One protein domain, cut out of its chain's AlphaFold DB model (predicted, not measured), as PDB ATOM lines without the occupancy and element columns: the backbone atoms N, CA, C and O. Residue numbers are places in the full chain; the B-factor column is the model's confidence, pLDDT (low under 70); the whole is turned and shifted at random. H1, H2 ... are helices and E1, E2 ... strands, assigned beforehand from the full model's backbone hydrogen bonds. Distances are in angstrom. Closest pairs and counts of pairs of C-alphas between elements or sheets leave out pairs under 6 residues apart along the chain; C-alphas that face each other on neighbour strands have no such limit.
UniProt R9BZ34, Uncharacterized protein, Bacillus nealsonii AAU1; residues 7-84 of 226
ATOM      1  N   LYS A   7      23.726  11.125 -37.660       85.44
ATOM      2  CA  LYS A   7      24.396  11.580 -36.437       85.44
ATOM      3  C   LYS A   7      23.425  12.234 -35.444       85.44
ATOM      4  O   LYS A   7      23.444  11.888 -34.270       85.44
ATOM      5  N   SER A   8      22.558  13.133 -35.911       88.38
ATOM      6  CA  SER A   8      21.586  13.824 -35.056       88.38
ATOM      7  C   SER A   8      20.499  12.880 -34.546       88.38
ATOM      8  O   SER A   8      20.071  13.011 -33.405       88.38
ATOM      9  N   ILE A   9      20.077  11.900 -35.356       88.69
ATOM     10  CA  ILE A   9      19.157  10.848 -34.895       88.69
ATOM     11  C   ILE A   9      19.815  10.045 -33.770       88.69
ATOM     12  O   ILE A   9      19.200   9.841 -32.728       88.69
ATOM     13  N   ASN A  10      21.082   9.658 -33.928       90.00
ATOM     14  CA  ASN A  10      21.811   8.933 -32.890       90.00
ATOM     15  C   ASN A  10      21.971   9.763 -31.603       90.00
ATOM     16  O   ASN A  10      21.758   9.229 -30.521       90.00
ATOM     17  N   GLU A  11      22.269  11.062 -31.699       91.25
ATOM     18  CA  GLU A  11      22.337  11.973 -30.539       91.25
ATOM     19  C   GLU A  11      20.991  12.061 -29.791       91.25
ATOM     20  O   GLU A  11      20.947  12.000 -28.557       91.25
ATOM     21  N   ILE A  12      19.878  12.136 -30.531       92.12
ATOM     22  CA  ILE A  12      18.525  12.101 -29.959       92.12
ATOM     23  C   ILE A  12      18.284  10.771 -29.237       92.12
ATOM     24  O   ILE A  12      17.814  10.768 -28.100       92.12
ATOM     25  N   MET A  13      18.643   9.646 -29.862       94.38
ATOM     26  CA  MET A  13      18.448   8.317 -29.277       94.38
ATOM     27  C   MET A  13      19.291   8.089 -28.023       94.38
ATOM     28  O   MET A  13      18.785   7.510 -27.064       94.38
ATOM     29  N   VAL A  14      20.539   8.570 -27.994       93.69
ATOM     30  CA  VAL A  14      21.383   8.546 -26.788       93.69
ATOM     31  C   VAL A  14      20.678   9.279 -25.651       93.69
ATOM     32  O   VAL A  14      20.484   8.703 -24.586       93.69
ATOM     33  N   THR A  15      20.180  10.489 -25.911       92.62
ATOM     34  CA  THR A  15      19.473  11.291 -24.901       92.62
ATOM     35  C   THR A  15      18.198  10.597 -24.397       92.62
ATOM     36  O   THR A  15      17.923  10.598 -23.198       92.62
ATOM     37  N   ILE A  16      17.414   9.987 -25.295       93.75
ATOM     38  CA  ILE A  16      16.191   9.241 -24.945       93.75
ATOM     39  C   ILE A  16      16.521   8.027 -24.062       93.75
ATOM     40  O   ILE A  16      15.828   7.798 -23.068       93.75
ATOM     41  N   LYS A  17      17.580   7.275 -24.396       93.88
ATOM     42  CA  LYS A  17      18.035   6.100 -23.632       93.88
ATOM     43  C   LYS A  17      18.589   6.493 -22.261       93.88
ATOM     44  O   LYS A  17      18.202   5.894 -21.262       93.88
ATOM     45  N   GLU A  18      19.441   7.517 -22.194       93.62
ATOM     46  CA  GLU A  18      20.030   8.017 -20.941       93.62
ATOM     47  C   GLU A  18      18.962   8.479 -19.946       93.62
ATOM     48  O   GLU A  18      19.054   8.193 -18.754       93.62
ATOM     49  N   LYS A  19      17.917   9.149 -20.441       92.94
ATOM     50  CA  LYS A  19      16.791   9.621 -19.624       92.94
ATOM     51  C   LYS A  19      15.731   8.556 -19.336       92.94
ATOM     52  O   LYS A  19      14.782   8.848 -18.605       92.94
ATOM     53  N   GLN A  20      15.857   7.357 -19.915       92.81
ATOM     54  CA  GLN A  20      14.836   6.303 -19.869       92.81
ATOM     55  C   GLN A  20      13.445   6.871 -20.185       92.81
ATOM     56  O   GLN A  20      12.508   6.784 -19.387       92.81
ATOM     57  N   LEU A  21      13.361   7.581 -21.311       92.94
ATOM     58  CA  LEU A  21      12.186   8.366 -21.653       92.94
ATOM     59  C   LEU A  21      11.138   7.489 -22.351       92.94
ATOM     60  O   LEU A  21      11.319   7.072 -23.497       92.94
ATOM     61  N   ASN A  22      10.006   7.276 -21.679       93.25
ATOM     62  CA  ASN A  22       8.810   6.703 -22.285       93.25
ATOM     63  C   ASN A  22       8.051   7.794 -23.049       93.25
ATOM     64  O   ASN A  22       7.405   8.652 -22.443       93.25
ATOM     65  N   LEU A  23       8.182   7.798 -24.371       95.19
ATOM     66  CA  LEU A  23       7.662   8.831 -25.252       95.19
ATOM     67  C   LEU A  23       6.143   8.734 -25.363       95.19
ATOM     68  O   LEU A  23       5.570   7.664 -25.504       95.19
ATOM     69  N   SER A  24       5.516   9.901 -25.365       94.94
ATOM     70  CA  SER A  24       4.100  10.084 -25.703       94.94
ATOM     71  C   SER A  24       3.938  10.803 -27.038       94.94
ATOM     72  O   SER A  24       2.981  10.570 -27.773       94.94
ATOM     73  N   ARG A  25       4.877  11.694 -27.375       95.19
ATOM     74  CA  ARG A  25       4.872  12.443 -28.630       95.19
ATOM     75  C   ARG A  25       6.254  12.977 -28.975       95.19
ATOM     76  O   ARG A  25       7.099  13.184 -28.100       95.19
ATOM     77  N   LEU A  26       6.444  13.272 -30.251       94.38
ATOM     78  CA  LEU A  26       7.546  14.077 -30.756       94.38
ATOM     79  C   LEU A  26       7.011  15.399 -31.286       94.38
ATOM     80  O   LEU A  26       6.060  15.419 -32.065       94.38
ATOM     81  N   GLU A  27       7.652  16.494 -30.897       94.62
ATOM     82  CA  GLU A  27       7.424  17.810 -31.482       94.62
ATOM     83  C   GLU A  27       8.553  18.155 -32.451       94.62
ATOM     84  O   GLU A  27       9.732  17.986 -32.151       94.62
ATOM     85  N   PHE A  28       8.193  18.684 -33.612       92.94
ATOM     86  CA  PHE A  28       9.107  19.154 -34.640       92.94
ATOM     87  C   PHE A  28       8.882  20.647 -34.823       92.94
ATOM     88  O   PHE A  28       7.747  21.090 -34.978       92.94
ATOM     89  N   LYS A  29       9.943  21.446 -34.834       91.94
ATOM     90  CA  LYS A  29       9.841  22.886 -35.086       91.94
ATOM     91  C   LYS A  29      10.936  23.331 -36.027       91.94
ATOM     92  O   LYS A  29      12.114  23.236 -35.689       91.94
ATOM     93  N   THR A  30      10.554  23.858 -37.182       89.06
ATOM     94  CA  THR A  30      11.520  24.425 -38.118       89.06
ATOM     95  C   THR A  30      11.845  25.866 -37.742       89.06
ATOM     96  O   THR A  30      10.985  26.646 -37.323       89.06
ATOM     97  N   ARG A  31      13.128  26.210 -37.836       78.94
ATOM     98  CA  ARG A  31      13.641  27.576 -37.709       78.94
ATOM     99  C   ARG A  31      14.743  27.758 -38.732       78.94
ATOM    100  O   ARG A  31      15.722  27.024 -38.681       78.94
ATOM    101  N   ASP A  32      14.593  28.731 -39.621       73.25
ATOM    102  CA  ASP A  32      15.553  29.096 -40.668       73.25
ATOM    103  C   ASP A  32      16.206  27.891 -41.374       73.25
ATOM    104  O   ASP A  32      15.705  27.411 -42.386       73.25
ATOM    105  N   LYS A  33      17.333  27.397 -40.844       76.25
ATOM    106  CA  LYS A  33      18.160  26.329 -41.424       76.25
ATOM    107  C   LYS A  33      18.222  25.039 -40.596       76.25
ATOM    108  O   LYS A  33      19.014  24.161 -40.928       76.25
ATOM    109  N   PHE A  34      17.441  24.910 -39.526       82.44
ATOM    110  CA  PHE A  34      17.453  23.732 -38.659       82.44
ATOM    111  C   PHE A  34      16.048  23.285 -38.243       82.44
ATOM    112  O   PHE A  34      15.087  24.058 -38.241       82.44
ATOM    113  N   VAL A  35      15.947  22.008 -37.872       87.75
ATOM    114  CA  VAL A  35      14.765  21.425 -37.229       87.75
ATOM    115  C   VAL A  35      15.114  21.145 -35.778       87.75
ATOM    116  O   VAL A  35      16.127  20.516 -35.487       87.75
ATOM    117  N   LEU A  36      14.270  21.616 -34.870       90.81
ATOM    118  CA  LEU A  36      14.279  21.208 -33.474       90.81
ATOM    119  C   LEU A  36      13.351  20.012 -33.316       90.81
ATOM    120  O   LEU A  36      12.215  20.061 -33.788       90.81
ATOM    121  N   ILE A  37      13.836  18.972 -32.644       92.19
ATOM    122  CA  ILE A  37      13.061  17.778 -32.315       92.19
ATOM    123  C   ILE A  37      12.987  17.700 -30.797       92.19
ATOM    124  O   ILE A  37      14.010  17.566 -30.129       92.19
ATOM    125  N   GLY A  38      11.783  17.858 -30.265       92.25
ATOM    126  CA  GLY A  38      11.482  17.813 -28.843       92.25
ATOM    127  C   GLY A  38      10.806  16.492 -28.497       92.25
ATOM    128  O   GLY A  38       9.603  16.369 -28.735       92.25
ATOM    129  N   PRO A  39      11.533  15.500 -27.956       93.12
ATOM    130  CA  PRO A  39      10.903  14.312 -27.410       93.12
ATOM    131  C   PRO A  39      10.140  14.655 -26.131       93.12
ATOM    132  O   PRO A  39      10.667  15.332 -25.249       93.12
ATOM    133  N   ILE A  40       8.894  14.193 -26.029       94.56
ATOM    134  CA  ILE A  40       8.034  14.443 -24.872       94.56
ATOM    135  C   ILE A  40       7.542  13.112 -24.332       94.56
ATOM    136  O   ILE A  40       6.921  12.318 -25.040       94.56
ATOM    137  N   GLY A  41       7.795  12.883 -23.050       93.81
ATOM    138  CA  GLY A  41       7.524  11.617 -22.398       93.81
ATOM    139  C   GLY A  41       7.734  11.686 -20.895       93.81
ATOM    140  O   GLY A  41       8.031  12.745 -20.343       93.81
ATOM    141  N   THR A  42       7.582  10.542 -20.242       94.50
ATOM    142  CA  THR A  42       7.867  10.373 -18.815       94.50
ATOM    143  C   THR A  42       9.269   9.798 -18.642       94.50
ATOM    144  O   THR A  42       9.600   8.791 -19.262       94.50
ATOM    145  N   GLU A  43      10.105  10.458 -17.840       94.94
ATOM    146  CA  GLU A  43      11.473  10.011 -17.536       94.94
ATOM    147  C   GLU A  43      11.481   8.857 -16.518       94.94
ATOM    148  O   GLU A  43      10.516   8.668 -15.773       94.94
ATOM    149  N   ASN A  44      12.605   8.134 -16.438       91.94
ATOM    150  CA  ASN A  44      12.851   7.042 -15.482       91.94
ATOM    151  C   ASN A  44      11.917   5.826 -15.640       91.94
ATOM    152  O   ASN A  44      11.649   5.111 -14.674       91.94
ATOM    153  N   ILE A  45      11.433   5.575 -16.859       89.31
ATOM    154  CA  ILE A  45      10.690   4.362 -17.206       89.31
ATOM    155  C   ILE A  45      11.569   3.525 -18.130       89.31
ATOM    156  O   ILE A  45      11.755   3.845 -19.304       89.31
ATOM    157  N   LYS A  46      12.129   2.437 -17.596       89.12
ATOM    158  CA  LYS A  46      12.963   1.531 -18.383       89.12
ATOM    159  C   LYS A  46      12.118   0.837 -19.456       89.12
ATOM    160  O   LYS A  46      11.150   0.159 -19.130       89.12
ATOM    161  N   GLN A  47      12.541   0.985 -20.707       93.31
ATOM    162  CA  GLN A  47      11.980   0.303 -21.871       93.31
ATOM    163  C   GLN A  47      12.921  -0.796 -22.378       93.31
ATOM    164  O   GLN A  47      14.108  -0.811 -22.036       93.31
ATOM    165  N   GLU A  48      12.379  -1.707 -23.180       93.19
ATOM    166  CA  GLU A  48      13.137  -2.755 -23.872       93.19
ATOM    167  C   GLU A  48      13.912  -2.188 -25.074       93.19
ATOM    168  O   GLU A  48      13.609  -1.101 -25.567       93.19
ATOM    169  N   ASP A  49      14.925  -2.913 -25.555       92.25
ATOM    170  CA  ASP A  49      15.744  -2.454 -26.686       92.25
ATOM    171  C   ASP A  49      14.913  -2.279 -27.967       92.25
ATOM    172  O   ASP A  49      15.075  -1.272 -28.663       92.25
ATOM    173  N   ASP A  50      13.948  -3.173 -28.203       95.00
ATOM    174  CA  ASP A  50      13.023  -3.126 -29.344       95.00
ATOM    175  C   ASP A  50      12.230  -1.815 -29.396       95.00
ATOM    176  O   ASP A  50      12.042  -1.240 -30.466       95.00
ATOM    177  N   TYR A  51      11.824  -1.277 -28.240       95.81
ATOM    178  CA  TYR A  51      11.151   0.021 -28.172       95.81
ATOM    179  C   TYR A  51      12.045   1.139 -28.728       95.81
ATOM    180  O   TYR A  51      11.594   1.973 -29.515       95.81
ATOM    181  N   TYR A  52      13.324   1.175 -28.345       94.56
ATOM    182  CA  TYR A  52      14.227   2.230 -28.806       94.56
ATOM    183  C   TYR A  52      14.594   2.073 -30.283       94.56
ATOM    184  O   TYR A  52      14.747   3.084 -30.972       94.56
ATOM    185  N   GLU A  53      14.723   0.841 -30.775       94.88
ATOM    186  CA  GLU A  53      14.923   0.599 -32.205       94.88
ATOM    187  C   GLU A  53      13.689   1.031 -33.009       94.88
ATOM    188  O   GLU A  53      13.843   1.778 -33.976       94.88
ATOM    189  N   ASN A  54      12.471   0.738 -32.537       96.25
ATOM    190  CA  ASN A  54      11.237   1.238 -33.154       96.25
ATOM    191  C   ASN A  54      11.222   2.770 -33.241       96.25
ATOM    192  O   ASN A  54      10.948   3.329 -34.306       96.25
ATOM    193  N   VAL A  55      11.574   3.475 -32.160       95.31
ATOM    194  CA  VAL A  55      11.645   4.947 -32.169       95.31
ATOM    195  C   VAL A  55      12.661   5.438 -33.205       95.31
ATOM    196  O   VAL A  55      12.372   6.363 -33.969       95.31
ATOM    197  N   LYS A  56      13.844   4.821 -33.263       95.00
ATOM    198  CA  LYS A  56      14.906   5.193 -34.204       95.00
ATOM    199  C   LYS A  56      14.475   4.980 -35.656       95.00
ATOM    200  O   LYS A  56      14.638   5.884 -36.477       95.00
ATOM    201  N   GLU A  57      13.909   3.822 -35.975       94.94
ATOM    202  CA  GLU A  57      13.430   3.499 -37.321       94.94
ATOM    203  C   GLU A  57      12.315   4.444 -37.767       94.94
ATOM    204  O   GLU A  57      12.341   4.959 -38.887       94.94
ATOM    205  N   ASN A  58      11.380   4.762 -36.872       94.88
ATOM    206  CA  ASN A  58      10.298   5.686 -37.176       94.88
ATOM    207  C   ASN A  58      10.787   7.145 -37.315       94.88
ATOM    208  O   ASN A  58      10.286   7.875 -38.173       94.88
ATOM    209  N   LEU A  59      11.814   7.576 -36.567       93.06
ATOM    210  CA  LEU A  59      12.483   8.870 -36.793       93.06
ATOM    211  C   LEU A  59      13.123   8.943 -38.184       93.06
ATOM    212  O   LEU A  59      12.988   9.952 -38.884       93.06
ATOM    213  N   ILE A  60      13.815   7.877 -38.590       92.50
ATOM    214  CA  ILE A  60      14.413   7.755 -39.924       92.50
ATOM    215  C   ILE A  60      13.308   7.821 -40.981       92.50
ATOM    216  O   ILE A  60      13.377   8.642 -41.900       92.50
ATOM    217  N   PHE A  61      12.255   7.018 -40.826       92.38
ATOM    218  CA  PHE A  61      11.111   7.021 -41.728       92.38
ATOM    219  C   PHE A  61      10.484   8.414 -41.828       92.38
ATOM    220  O   PHE A  61      10.267   8.901 -42.940       92.38
ATOM    221  N   ALA A  62      10.244   9.096 -40.706       92.50
ATOM    222  CA  ALA A  62       9.686  10.444 -40.677       92.50
ATOM    223  C   ALA A  62      10.540  11.439 -41.469       92.50
ATOM    224  O   ALA A  62      10.021  12.181 -42.309       92.50
ATOM    225  N   ASN A  63      11.856  11.410 -41.239       90.94
ATOM    226  CA  ASN A  63      12.824  12.272 -41.905       90.94
ATOM    227  C   ASN A  63      12.737  12.158 -43.433       90.94
ATOM    228  O   ASN A  63      12.697  13.182 -44.114       90.94
ATOM    229  N   TYR A  64      12.677  10.935 -43.968       88.94
ATOM    230  CA  TYR A  64      12.679  10.695 -45.413       88.94
ATOM    231  C   TYR A  64      11.299  10.794 -46.070       88.94
ATOM    232  O   TYR A  64      11.201  11.254 -47.207       88.94
ATOM    233  N   SER A  65      10.242  10.349 -45.392       89.25
ATOM    234  CA  SER A  65       8.912  10.215 -46.001       89.25
ATOM    235  C   SER A  65       8.142  11.531 -46.070       89.25
ATOM    236  O   SER A  65       7.451  11.781 -47.065       89.25
ATOM    237  N   TRP A  66       8.269  12.378 -45.043       91.31
ATOM    238  CA  TRP A  66       7.462  13.590 -44.938       91.31
ATOM    239  C   TRP A  66       8.197  14.815 -44.395       91.31
ATOM    240  O   TRP A  66       7.990  15.901 -44.925       91.31
ATOM    241  N   LEU A  67       9.083  14.685 -43.404       91.06
ATOM    242  CA  LEU A  67       9.667  15.852 -42.738       91.06
ATOM    243  C   LEU A  67      10.664  16.605 -43.625       91.06
ATOM    244  O   LEU A  67      10.482  17.802 -43.842       91.06
ATOM    245  N   SER A  68      11.677  15.932 -44.186       89.75
ATOM    246  CA  SER A  68      12.591  16.580 -45.143       89.75
ATOM    247  C   SER A  68      11.854  17.082 -46.395       89.75
ATOM    248  O   SER A  68      12.074  18.233 -46.768       89.75
ATOM    249  N   PRO A  69      10.936  16.304 -47.017       90.88
ATOM    250  CA  PRO A  69      10.119  16.807 -48.121       90.88
ATOM    251  C   PRO A  69       9.331  18.083 -47.794       90.88
ATOM    252  O   PRO A  69       9.294  18.991 -48.622       90.88
ATOM    253  N   LEU A  70       8.735  18.190 -46.599       91.56
ATOM    254  CA  LEU A  70       8.058  19.418 -46.166       91.56
ATOM    255  C   LEU A  70       9.035  20.571 -45.951       91.56
ATOM    256  O   LEU A  70       8.726  21.686 -46.347       91.56
ATOM    257  N   CYS A  71      10.203  20.325 -45.354       89.31
ATOM    258  CA  CYS A  71      11.238  21.349 -45.187       89.31
ATOM    259  C   CYS A  71      11.749  21.899 -46.525       89.31
ATOM    260  O   CYS A  71      12.141  23.060 -46.592       89.31
ATOM    261  N   ASP A  72      11.781  21.072 -47.571       87.38
ATOM    262  CA  ASP A  72      12.203  21.491 -48.909       87.38
ATOM    263  C   ASP A  72      11.079  22.201 -49.689       87.38
ATOM    264  O   ASP A  72      11.368  23.036 -50.546       87.38
ATOM    265  N   ASP A  73       9.810  21.880 -49.414       89.56
ATOM    266  CA  ASP A  73       8.645  22.480 -50.083       89.56
ATOM    267  C   ASP A  73       8.158  23.778 -49.422       89.56
ATOM    268  O   ASP A  73       7.805  24.741 -50.107       89.56
ATOM    269  N   LEU A  74       8.111  23.805 -48.089       88.00
ATOM    270  CA  LEU A  74       7.612  24.931 -47.309       88.00
ATOM    271  C   LEU A  74       8.741  25.933 -47.055       88.00
ATOM    272  O   LEU A  74       9.627  25.712 -46.238       88.00
ATOM    273  N   ASN A  75       8.646  27.103 -47.684       75.88
ATOM    274  CA  ASN A  75       9.541  28.239 -47.430       75.88
ATOM    275  C   ASN A  75       9.140  29.056 -46.184       75.88
ATOM    276  O   ASN A  75       9.391  30.260 -46.117       75.88
ATOM    277  N   CYS A  76       8.469  28.438 -45.214       82.00
ATOM    278  CA  CYS A  76       7.963  29.107 -44.021       82.00
ATOM    279  C   CYS A  76       8.117  28.232 -42.769       82.00
ATOM    280  O   CYS A  76       8.128  27.000 -42.865       82.00
ATOM    281  N   PRO A  77       8.246  28.849 -41.577       89.19
ATOM    282  CA  PRO A  77       8.332  28.103 -40.331       89.19
ATOM    283  C   PRO A  77       7.076  27.264 -40.107       89.19
ATOM    284  O   PRO A  77       5.952  27.756 -40.226       89.19
ATOM    285  N   PHE A  78       7.262  26.017 -39.699       93.12
ATOM    286  CA  PHE A  78       6.175  25.144 -39.295       93.12
ATOM    287  C   PHE A  78       6.529  24.382 -38.025       93.12
ATOM    288  O   PHE A  78       7.692  24.183 -37.665       93.12
ATOM    289  N   GLN A  79       5.479  23.991 -37.321       94.75
ATOM    290  CA  GLN A  79       5.535  23.111 -36.170       94.75
ATOM    291  C   GLN A  79       4.726  21.868 -36.494       94.75
ATOM    292  O   GLN A  79       3.678  21.968 -37.123       94.75
ATOM    293  N   GLY A  80       5.218  20.710 -36.092       92.88
ATOM    294  CA  GLY A  80       4.529  19.444 -36.238       92.88
ATOM    295  C   GLY A  80       4.542  18.688 -34.930       92.88
ATOM    296  O   GLY A  80       5.477  18.839 -34.147       92.88
ATOM    297  N   HIS A  81       3.539  17.858 -34.699       93.50
ATOM    298  CA  HIS A  81       3.629  16.848 -33.662       93.50
ATOM    299  C   HIS A  81       3.109  15.510 -34.153       93.50
ATOM    300  O   HIS A  81       2.290  15.428 -35.071       93.50
ATOM    301  N   LEU A  82       3.652  14.468 -33.545       93.06
ATOM    302  CA  LEU A  82       3.327  13.095 -33.856       93.06
ATOM    303  C   LEU A  82       3.263  12.296 -32.556       93.06
ATOM    304  O   LEU A  82       4.144  12.413 -31.705       93.06
ATOM    305  N   GLU A  83       2.213  11.500 -32.414       95.44
ATOM    306  CA  GLU A  83       1.999  10.605 -31.278       95.44
ATOM    307  C   GLU A  83       2.930   9.388 -31.350       95.44
ATOM    308  O   GLU A  83       3.096   8.788 -32.415       95.44
ATOM    309  N   VAL A  84       3.512   9.020 -30.208       94.94
ATOM    310  CA  VAL A  84       4.325   7.809 -30.055       94.94
ATOM    311  C   VAL A  84       3.530   6.798 -29.238       94.94
ATOM    312  O   VAL A  84       3.056   7.105 -28.146       94.94
TER     313      VAL A  84
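What this domain is: This is residues 7 to 84 of the 226 residues of an uncharacterized protein of Bacillus nealsonii AAU1 (UniProt R9BZ34). A narrow antiparallel sheet, E2 E1 E3, has long H2 lengthwise over one face; short H1 packs on H2 beside E2. Printed are 78 residues with two named helices and three named strands, H1 E1 E2 H2 E3, class mixed. The whole is compact, radius of gyration of the C-alphas 12.9 A, spanning 40 by 21 by 19 A.

How they stand to each other: E1, residues 22 to 31, forms a hairpin with E2, residues 34 to 42; N 29 to O 36 is 2.9 A. E3, residues 78 to 83, is antiparallel to E1; N 28 to O 80 is 2.8 A. H2, residues 49 to 73, is over E1 and E3. H1, residues 7 to 18, touches H2; the closest C-alphas, Met 13 and Lys 56, are 6.8 A apart. H1 has every O i to N i+4 pair within hydrogen-bond range, H2 18 of 21.

Where its parts are: H1 begins at C-alpha 7 (24.396, 11.580, -36.437); E3 ends at C-alpha 83 (1.999, 10.605, -31.278). H2 is 34.9 A long.

The domain as a whole: The printed part has no cut; no printed residue is under 70.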